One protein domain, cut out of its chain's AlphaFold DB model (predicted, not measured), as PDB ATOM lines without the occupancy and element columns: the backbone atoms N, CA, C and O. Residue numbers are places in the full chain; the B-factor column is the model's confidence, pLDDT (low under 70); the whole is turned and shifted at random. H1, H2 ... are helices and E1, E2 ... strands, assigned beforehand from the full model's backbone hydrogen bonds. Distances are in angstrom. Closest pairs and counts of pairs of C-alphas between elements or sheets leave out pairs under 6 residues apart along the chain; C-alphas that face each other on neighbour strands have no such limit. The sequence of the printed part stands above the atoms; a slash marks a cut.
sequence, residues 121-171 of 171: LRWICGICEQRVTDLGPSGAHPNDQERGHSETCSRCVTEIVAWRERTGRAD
ATOM      1  N   LEU A 121      25.510 -33.284  37.107       94.00
ATOM      2  CA  LEU A 121      26.633 -32.387  37.356       94.00
ATOM      3  C   LEU A 121      26.102 -31.021  37.784       94.00
ATOM      4  O   LEU A 121      25.358 -30.361  37.062       94.00
ATOM      5  N   ARG A 122      26.544 -30.556  38.951       95.75
ATOM      6  CA  ARG A 122      26.214 -29.217  39.454       95.75
ATOM      7  C   ARG A 122      27.366 -28.256  39.239       95.75
ATOM      8  O   ARG A 122      28.499 -28.569  39.606       95.75
ATOM      9  N   TRP A 123      27.053 -27.083  38.707       96.94
ATOM     10  CA  TRP A 123      28.007 -26.009  38.427       96.94
ATOM     11  C   TRP A 123      27.316 -24.639  38.524       96.94
ATOM     12  O   TRP A 123      26.095 -24.558  38.658       96.94
ATOM     13  N   ILE A 124      28.095 -23.556  38.530       97.75
ATOM     14  CA  ILE A 124      27.572 -22.182  38.551       97.75
ATOM     15  C   ILE A 124      27.610 -21.628  37.136       97.75
ATOM     16  O   ILE A 124      28.643 -21.695  36.478       97.75
ATOM     17  N   CYS A 125      26.500 -21.070  36.661       97.00
ATOM     18  CA  CYS A 125      26.470 -20.446  35.350       97.00
ATOM     19  C   CYS A 125      27.337 -19.184  35.321       97.00
ATOM     20  O   CYS A 125      27.039 -18.233  36.033       97.00
ATOM     21  N   GLY A 126      28.334 -19.117  34.434       95.19
ATOM     22  CA  GLY A 126      29.171 -17.921  34.273       95.19
ATOM     23  C   GLY A 126      28.454 -16.686  33.704       95.19
ATOM     24  O   GLY A 126      29.076 -15.638  33.585       95.19
ATOM     25  N   ILE A 127      27.170 -16.799  33.334       96.38
ATOM     26  CA  ILE A 127      26.361 -15.697  32.786       96.38
ATOM     27  C   ILE A 127      25.301 -15.210  33.778       96.38
ATOM     28  O   ILE A 127      25.218 -14.015  34.038       96.38
ATOM     29  N   CYS A 128      24.464 -16.110  34.307       96.50
ATOM     30  CA  CYS A 128      23.391 -15.736  35.241       96.50
ATOM     31  C   CYS A 128      23.736 -15.972  36.719       96.50
ATOM     32  O   CYS A 128      22.904 -15.708  37.587       96.50
ATOM     33  N   GLU A 129      24.926 -16.515  36.997       96.81
ATOM     34  CA  GLU A 129      25.459 -16.815  38.336       96.81
ATOM     35  C   GLU A 129      24.593 -17.771  39.176       96.81
ATOM     36  O   GLU A 129      24.855 -18.000  40.356       96.81
ATOM     37  N   GLN A 130      23.572 -18.384  38.571       97.38
ATOM     38  CA  GLN A 130      22.734 -19.371  39.236       97.38
ATOM     39  C   GLN A 130      23.398 -20.747  39.251       97.38
ATOM     40  O   GLN A 130      24.187 -21.101  38.370       97.38
ATOM     41  N   ARG A 131      23.036 -21.549  40.255       97.56
ATOM     42  CA  ARG A 131      23.436 -22.953  40.328       97.56
ATOM     43  C   ARG A 131      22.607 -23.780  39.349       97.56
ATOM     44  O   ARG A 131      21.395 -23.884  39.510       97.56
ATOM     45  N   VAL A 132      23.292 -24.408  38.403       97.12
ATOM     46  CA  VAL A 132      22.708 -25.275  37.382       97.12
ATOM     47  C   VAL A 132      22.882 -26.737  37.784       97.12
ATOM     48  O   VAL A 132      23.942 -27.130  38.274       97.12
ATOM     49  N   THR A 133      21.838 -27.533  37.574       95.69
ATOM     50  CA  THR A 133      21.872 -28.997  37.585       95.69
ATOM     51  C   THR A 133      21.808 -29.475  36.136       95.69
ATOM     52  O   THR A 133      20.792 -29.263  35.479       95.69
ATOM     53  N   ASP A 134      22.885 -30.090  35.656       95.12
ATOM     54  CA  ASP A 134      23.042 -30.624  34.299       95.12
ATOM     55  C   ASP A 134      22.875 -32.151  34.326       95.12
ATOM     56  O   ASP A 134      23.552 -32.843  35.088       95.12
ATOM     57  N   LEU A 135      21.932 -32.656  33.537       92.38
ATOM     58  CA  LEU A 135      21.565 -34.069  33.404       92.38
ATOM     59  C   LEU A 135      22.188 -34.719  32.160       92.38
ATOM     60  O   LEU A 135      21.838 -35.847  31.812       92.38
ATOM     61  N   GLY A 136      23.087 -34.004  31.487       89.94
ATOM     62  CA  GLY A 136      23.829 -34.488  30.340       89.94
ATOM     63  C   GLY A 136      23.101 -34.308  29.006       89.94
ATOM     64  O   GLY A 136      21.895 -34.034  28.952       89.94
ATOM     65  N   PRO A 137      23.840 -34.446  27.892       87.56
ATOM     66  CA  PRO A 137      23.342 -34.140  26.560       87.56
ATOM     67  C   PRO A 137      22.551 -35.316  25.954       87.56
ATOM     68  O   PRO A 137      23.065 -36.018  25.099       87.56
ATOM     69  N   SER A 138      21.295 -35.526  26.351       79.62
ATOM     70  CA  SER A 138      20.444 -36.639  25.864       79.62
ATOM     71  C   SER A 138      19.600 -36.315  24.617       79.62
ATOM     72  O   SER A 138      18.719 -37.078  24.224       79.62
ATOM     73  N   GLY A 139      19.797 -35.139  24.012       72.88
ATOM     74  CA  GLY A 139      18.986 -34.672  22.877       72.88
ATOM     75  C   GLY A 139      17.570 -34.205  23.252       72.88
ATOM     76  O   GLY A 139      16.801 -33.810  22.370       72.88
ATOM     77  N   ALA A 140      17.231 -34.207  24.546       80.50
ATOM     78  CA  ALA A 140      16.003 -33.626  25.086       80.50
ATOM     79  C   ALA A 140      15.968 -32.090  24.923       80.50
ATOM     80  O   ALA A 140      16.886 -31.480  24.367       80.50
ATOM     81  N   HIS A 141      14.895 -31.441  25.380       84.25
ATOM     82  CA  HIS A 141      14.835 -29.980  25.394       84.25
ATOM     83  C   HIS A 141      15.924 -29.419  26.342       84.25
ATOM     84  O   HIS A 141      16.190 -30.027  27.381       84.25
ATOM     85  N   PRO A 142      16.590 -28.283  26.048       85.44
ATOM     86  CA  PRO A 142      17.647 -27.747  26.917       85.44
ATOM     87  C   PRO A 142      17.214 -27.497  28.368       85.44
ATOM     88  O   PRO A 142      17.964 -27.836  29.273       85.44
ATOM     89  N   ASN A 143      15.982 -27.037  28.614       87.25
ATOM     90  CA  ASN A 143      15.442 -26.900  29.984       87.25
ATOM     91  C   ASN A 143      15.251 -28.235  30.726       87.25
ATOM     92  O   ASN A 143      15.192 -28.247  31.956       87.25
ATOM     93  N   ASP A 144      15.127 -29.352  30.005       86.75
ATOM     94  CA  ASP A 144      15.050 -30.669  30.638       86.75
ATOM     95  C   ASP A 144      16.436 -31.162  31.046       86.75
ATOM     96  O   ASP A 144      16.545 -31.861  32.053       86.75
ATOM     97  N   GLN A 145      17.469 -30.778  30.288       89.56
ATOM     98  CA  GLN A 145      18.867 -31.162  30.496       89.56
ATOM     99  C   GLN A 145      19.550 -30.272  31.534       89.56
ATOM    100  O   GLN A 145      20.209 -30.784  32.429       89.56
ATOM    101  N   GLU A 146      19.359 -28.955  31.465       93.44
ATOM    102  CA  GLU A 146      19.925 -27.992  32.405       93.44
ATOM    103  C   GLU A 146      18.828 -27.251  33.162       93.44
ATOM    104  O   GLU A 146      18.037 -26.500  32.591       93.44
ATOM    105  N   ARG A 147      18.810 -27.415  34.485       93.62
ATOM    106  CA  ARG A 147      17.828 -26.783  35.374       93.62
ATOM    107  C   ARG A 147      18.500 -25.771  36.286       93.62
ATOM    108  O   ARG A 147      19.589 -26.029  36.782       93.62
ATOM    109  N   GLY A 148      17.818 -24.666  36.582       94.88
ATOM    110  CA  GLY A 148      18.273 -23.677  37.571       94.88
ATOM    111  C   GLY A 148      18.859 -22.390  36.991       94.88
ATOM    112  O   GLY A 148      19.239 -21.515  37.760       94.88
ATOM    113  N   HIS A 149      18.896 -22.230  35.665       96.06
ATOM    114  CA  HIS A 149      19.178 -20.928  35.048       96.06
ATOM    115  C   HIS A 149      18.128 -19.879  35.434       96.06
ATOM    116  O   HIS A 149      16.965 -20.207  35.673       96.06
ATOM    117  N   SER A 150      18.517 -18.602  35.432       94.62
ATOM    118  CA  SER A 150      17.540 -17.508  35.458       94.62
ATOM    119  C   SER A 150      16.715 -17.497  34.168       94.62
ATOM    120  O   SER A 150      17.268 -17.763  33.101       94.62
ATOM    121  N   GLU A 151      15.461 -17.046  34.229       88.75
ATOM    122  CA  GLU A 151      14.573 -16.924  33.056       88.75
ATOM    123  C   GLU A 151      15.169 -16.078  31.916       88.75
ATOM    124  O   GLU A 151      14.867 -16.291  30.746       88.75
ATOM    125  N   THR A 152      16.057 -15.137  32.246       92.50
ATOM    126  CA  THR A 152      16.721 -14.241  31.289       92.50
ATOM    127  C   THR A 152      18.159 -14.655  30.963       92.50
ATOM    128  O   THR A 152      18.938 -13.837  30.473       92.50
ATOM    129  N   CYS A 153      18.562 -15.895  31.265       95.12
ATOM    130  CA  CYS A 153      19.925 -16.359  31.004       95.12
ATOM    131  C   CYS A 153      20.157 -16.471  29.493       95.12
ATOM    132  O   CYS A 153      19.620 -17.366  28.839       95.12
ATOM    133  N   SER A 154      20.988 -15.586  28.935       94.12
ATOM    134  CA  SER A 154      21.233 -15.537  27.488       94.12
ATOM    135  C   SER A 154      21.820 -16.839  26.946       94.12
ATOM    136  O   SER A 154      21.428 -17.265  25.867       94.12
ATOM    137  N   ARG A 155      22.679 -17.521  27.713       92.00
ATOM    138  CA  ARG A 155      23.202 -18.840  27.336       92.00
ATOM    139  C   ARG A 155      22.080 -19.863  27.157       92.00
ATOM    140  O   ARG A 155      22.023 -20.514  26.120       92.00
ATOM    141  N   CYS A 156      21.198 -19.991  28.149       90.56
ATOM    142  CA  CYS A 156      20.084 -20.937  28.098       90.56
ATOM    143  C   CYS A 156      19.171 -20.631  26.901       90.56
ATOM    144  O   CYS A 156      18.832 -21.522  26.127       90.56
ATOM    145  N   VAL A 157      18.872 -19.348  26.670       91.81
ATOM    146  CA  VAL A 157      18.107 -18.902  25.496       91.81
ATOM    147  C   VAL A 157      18.801 -19.292  24.186       91.81
ATOM    148  O   VAL A 157      18.145 -19.820  23.289       91.81
ATOM    149  N   THR A 158      20.115 -19.084  24.062       91.12
ATOM    150  CA  THR A 158      20.885 -19.479  22.872       91.12
ATOM    151  C   THR A 158      20.851 -20.990  22.641       91.12
ATOM    152  O   THR A 158      20.651 -21.421  21.506       91.12
ATOM    153  N   GLU A 159      20.993 -21.802  23.689       89.19
ATOM    154  CA  GLU A 159      20.914 -23.263  23.576       89.19
ATOM    155  C   GLU A 159      19.515 -23.734  23.144       89.19
ATOM    156  O   GLU A 159      19.405 -24.618  22.291       89.19
ATOM    157  N   ILE A 160      18.446 -23.110  23.657       89.94
ATOM    158  CA  ILE A 160      17.060 -23.365  23.225       89.94
ATOM    159  C   ILE A 160      16.885 -23.022  21.745       89.94
ATOM    160  O   ILE A 160      16.345 -23.834  20.995       89.94
ATOM    161  N   VAL A 161      17.369 -21.860  21.298       90.25
ATOM    162  CA  VAL A 161      17.302 -21.466  19.881       90.25
ATOM    163  C   VAL A 161      18.030 -22.483  19.000       90.25
ATOM    164  O   VAL A 161      17.431 -23.009  18.065       90.25
ATOM    165  N   ALA A 162      19.266 -22.855  19.348       87.31
ATOM    166  CA  ALA A 162      20.040 -23.845  18.597       87.31
ATOM    167  C   ALA A 162      19.380 -25.238  18.591       87.31
ATOM    168  O   ALA A 162      19.479 -25.994  17.622       87.31
ATOM    169  N   TRP A 163      18.695 -25.621  19.670       87.56
ATOM    170  CA  TRP A 163      17.918 -26.859  19.711       87.56
ATOM    171  C   TRP A 163      16.685 -26.800  18.800       87.56
ATOM    172  O   TRP A 163      16.439 -27.754  18.054       87.56
ATOM    173  N   ARG A 164      15.942 -25.686  18.807       89.75
ATOM    174  CA  ARG A 164      14.779 -25.482  17.928       89.75
ATOM    175  C   ARG A 164      15.191 -25.519  16.458       89.75
ATOM    176  O   ARG A 164      14.539 -26.190  15.667       89.75
ATOM    177  N   GLU A 165      16.308 -24.884  16.108       89.19
ATOM    178  CA  GLU A 165      16.865 -24.913  14.749       89.19
ATOM    179  C   GLU A 165      17.238 -26.333  14.300       89.19
ATOM    180  O   GLU A 165      16.935 -26.721  13.174       89.19
ATOM    181  N   ARG A 166      17.846 -27.139  15.182       86.12
ATOM    182  CA  ARG A 166      18.238 -28.524  14.860       86.12
ATOM    183  C   ARG A 166      17.060 -29.489  14.759       86.12
ATOM    184  O   ARG A 166      17.116 -30.426  13.969       86.12
ATOM    185  N   THR A 167      16.033 -29.318  15.589       86.06
ATOM    186  CA  THR A 167      14.941 -30.300  15.725       86.06
ATOM    187  C   THR A 167      13.651 -29.898  15.015       86.06
ATOM    188  O   THR A 167      12.793 -30.753  14.798       86.06
ATOM    189  N   GLY A 168      13.487 -28.615  14.678       85.50
ATOM    190  CA  GLY A 168      12.247 -28.058  14.133       85.50
ATOM    191  C   GLY A 168      11.066 -28.083  15.111       85.50
ATOM    192  O   GLY A 168       9.929 -27.869  14.694       85.50
ATOM    193  N   ARG A 169      11.303 -28.381  16.394       79.62
ATOM    194  CA  ARG A 169      10.263 -28.468  17.425       79.62
ATOM    195  C   ARG A 169      10.027 -27.098  18.063       79.62
ATOM    196  O   ARG A 169      10.968 -26.335  18.270       79.62
ATOM    197  N   ALA A 170       8.769 -26.808  18.381       71.56
ATOM    198  CA  ALA A 170       8.377 -25.730  19.283       71.56
ATOM    199  C   ALA A 170       7.827 -26.388  20.553       71.56
ATOM    200  O   ALA A 170       7.004 -27.288  20.408       71.56
ATOM    201  N   ASP A 171       8.363 -25.969  21.704       61.03
ATOM    202  CA  ASP A 171       8.114 -26.414  23.090       61.03
ATOM    203  C   ASP A 171       7.278 -27.691  23.281       61.03
ATOM    204  O   ASP A 171       6.033 -27.642  23.150       61.03
TER     205      ASP A 171
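AT A GLANCE: This is residues 121 to 171 of the 171 residues of an uncharacterized protein of Pseudonocardia ammonioxydans (UniProt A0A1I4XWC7). A hairpin of two short strands, E1 and E2, makes one end of this small domain, and a single longer helix, H2, reaches away from it to the other end. The short helix H1 packs on H2, and residues 146 to 147, just after H1, pair with the end of E2. The printed part has 51 residues with two named helices and two named strands, in the order E1, E2, H1, H2 along the chain; the sheet, of order E1 - E2, is antiparallel, and the class is mixed, helices and strands. The whole is compact, with a radius of gyration of the C-alphas of 10.7 A, and the C-alphas span 30 by 21 by 14 A.

IN THESE COORDINATES: Find C-alpha 121 at (26.633, -32.387, 37.356); there E1 begins, residues 121 to 124, 10.3 A from first to last C-alpha. Go on to E2, residues 131 to 134, which measures 9.8 A. Next comes H1, residues 142 to 145, a helix of four residues. Then look for C-alpha 154 at (21.233, -15.537, 27.488), where H2 begins; it holds residues 154 to 167 and runs 19.9 A to C-alpha 167 at (14.941, -30.300, 15.725).

HOW THE PARTS SIT: Begin with E1 and E2, a hairpin of antiparallel neighbour strands, with 150 degrees between their directions. Look at N 121 and O 134, 2.8 A apart, and at N 132 and O 123, also 2.8 A apart; both pairs are within hydrogen-bond range. Residues 133 to 134 of E2 also form a short antiparallel pairing with residues 146 to 147. The closest C-alphas of E2 and H1 are those of Asp 134 and Gln 145, 5.7 A apart. From H1, walk on to H2: the two touch, and their closest C-alphas, those of Pro 142 and Ile 160, are 5.8 A apart. E1 is apart from H1, and both E1 and E2 are apart from H2. In H2 every O i to N i+4 pair is within hydrogen-bond range; H1 is too short for such a pair, and its one O i to N i+3 pair is within range.

THE WHOLE: The two C-alphas farthest apart are those of Glu 129 and Gly 168, at 29.8 A, while the first and last printed C-alphas, of Leu 121 and Asp 171, are 24.1 A apart. The printed part has no cut, and it ends at residue 171, the chain's last residue. The links from E1 to E2, from E2 to H1 and from H1 to H2 are short, with 6, 7 and 8 residues. The mean pLDDT of the printed part is 89.9; look at Asp 171 for the one printed residue under 70.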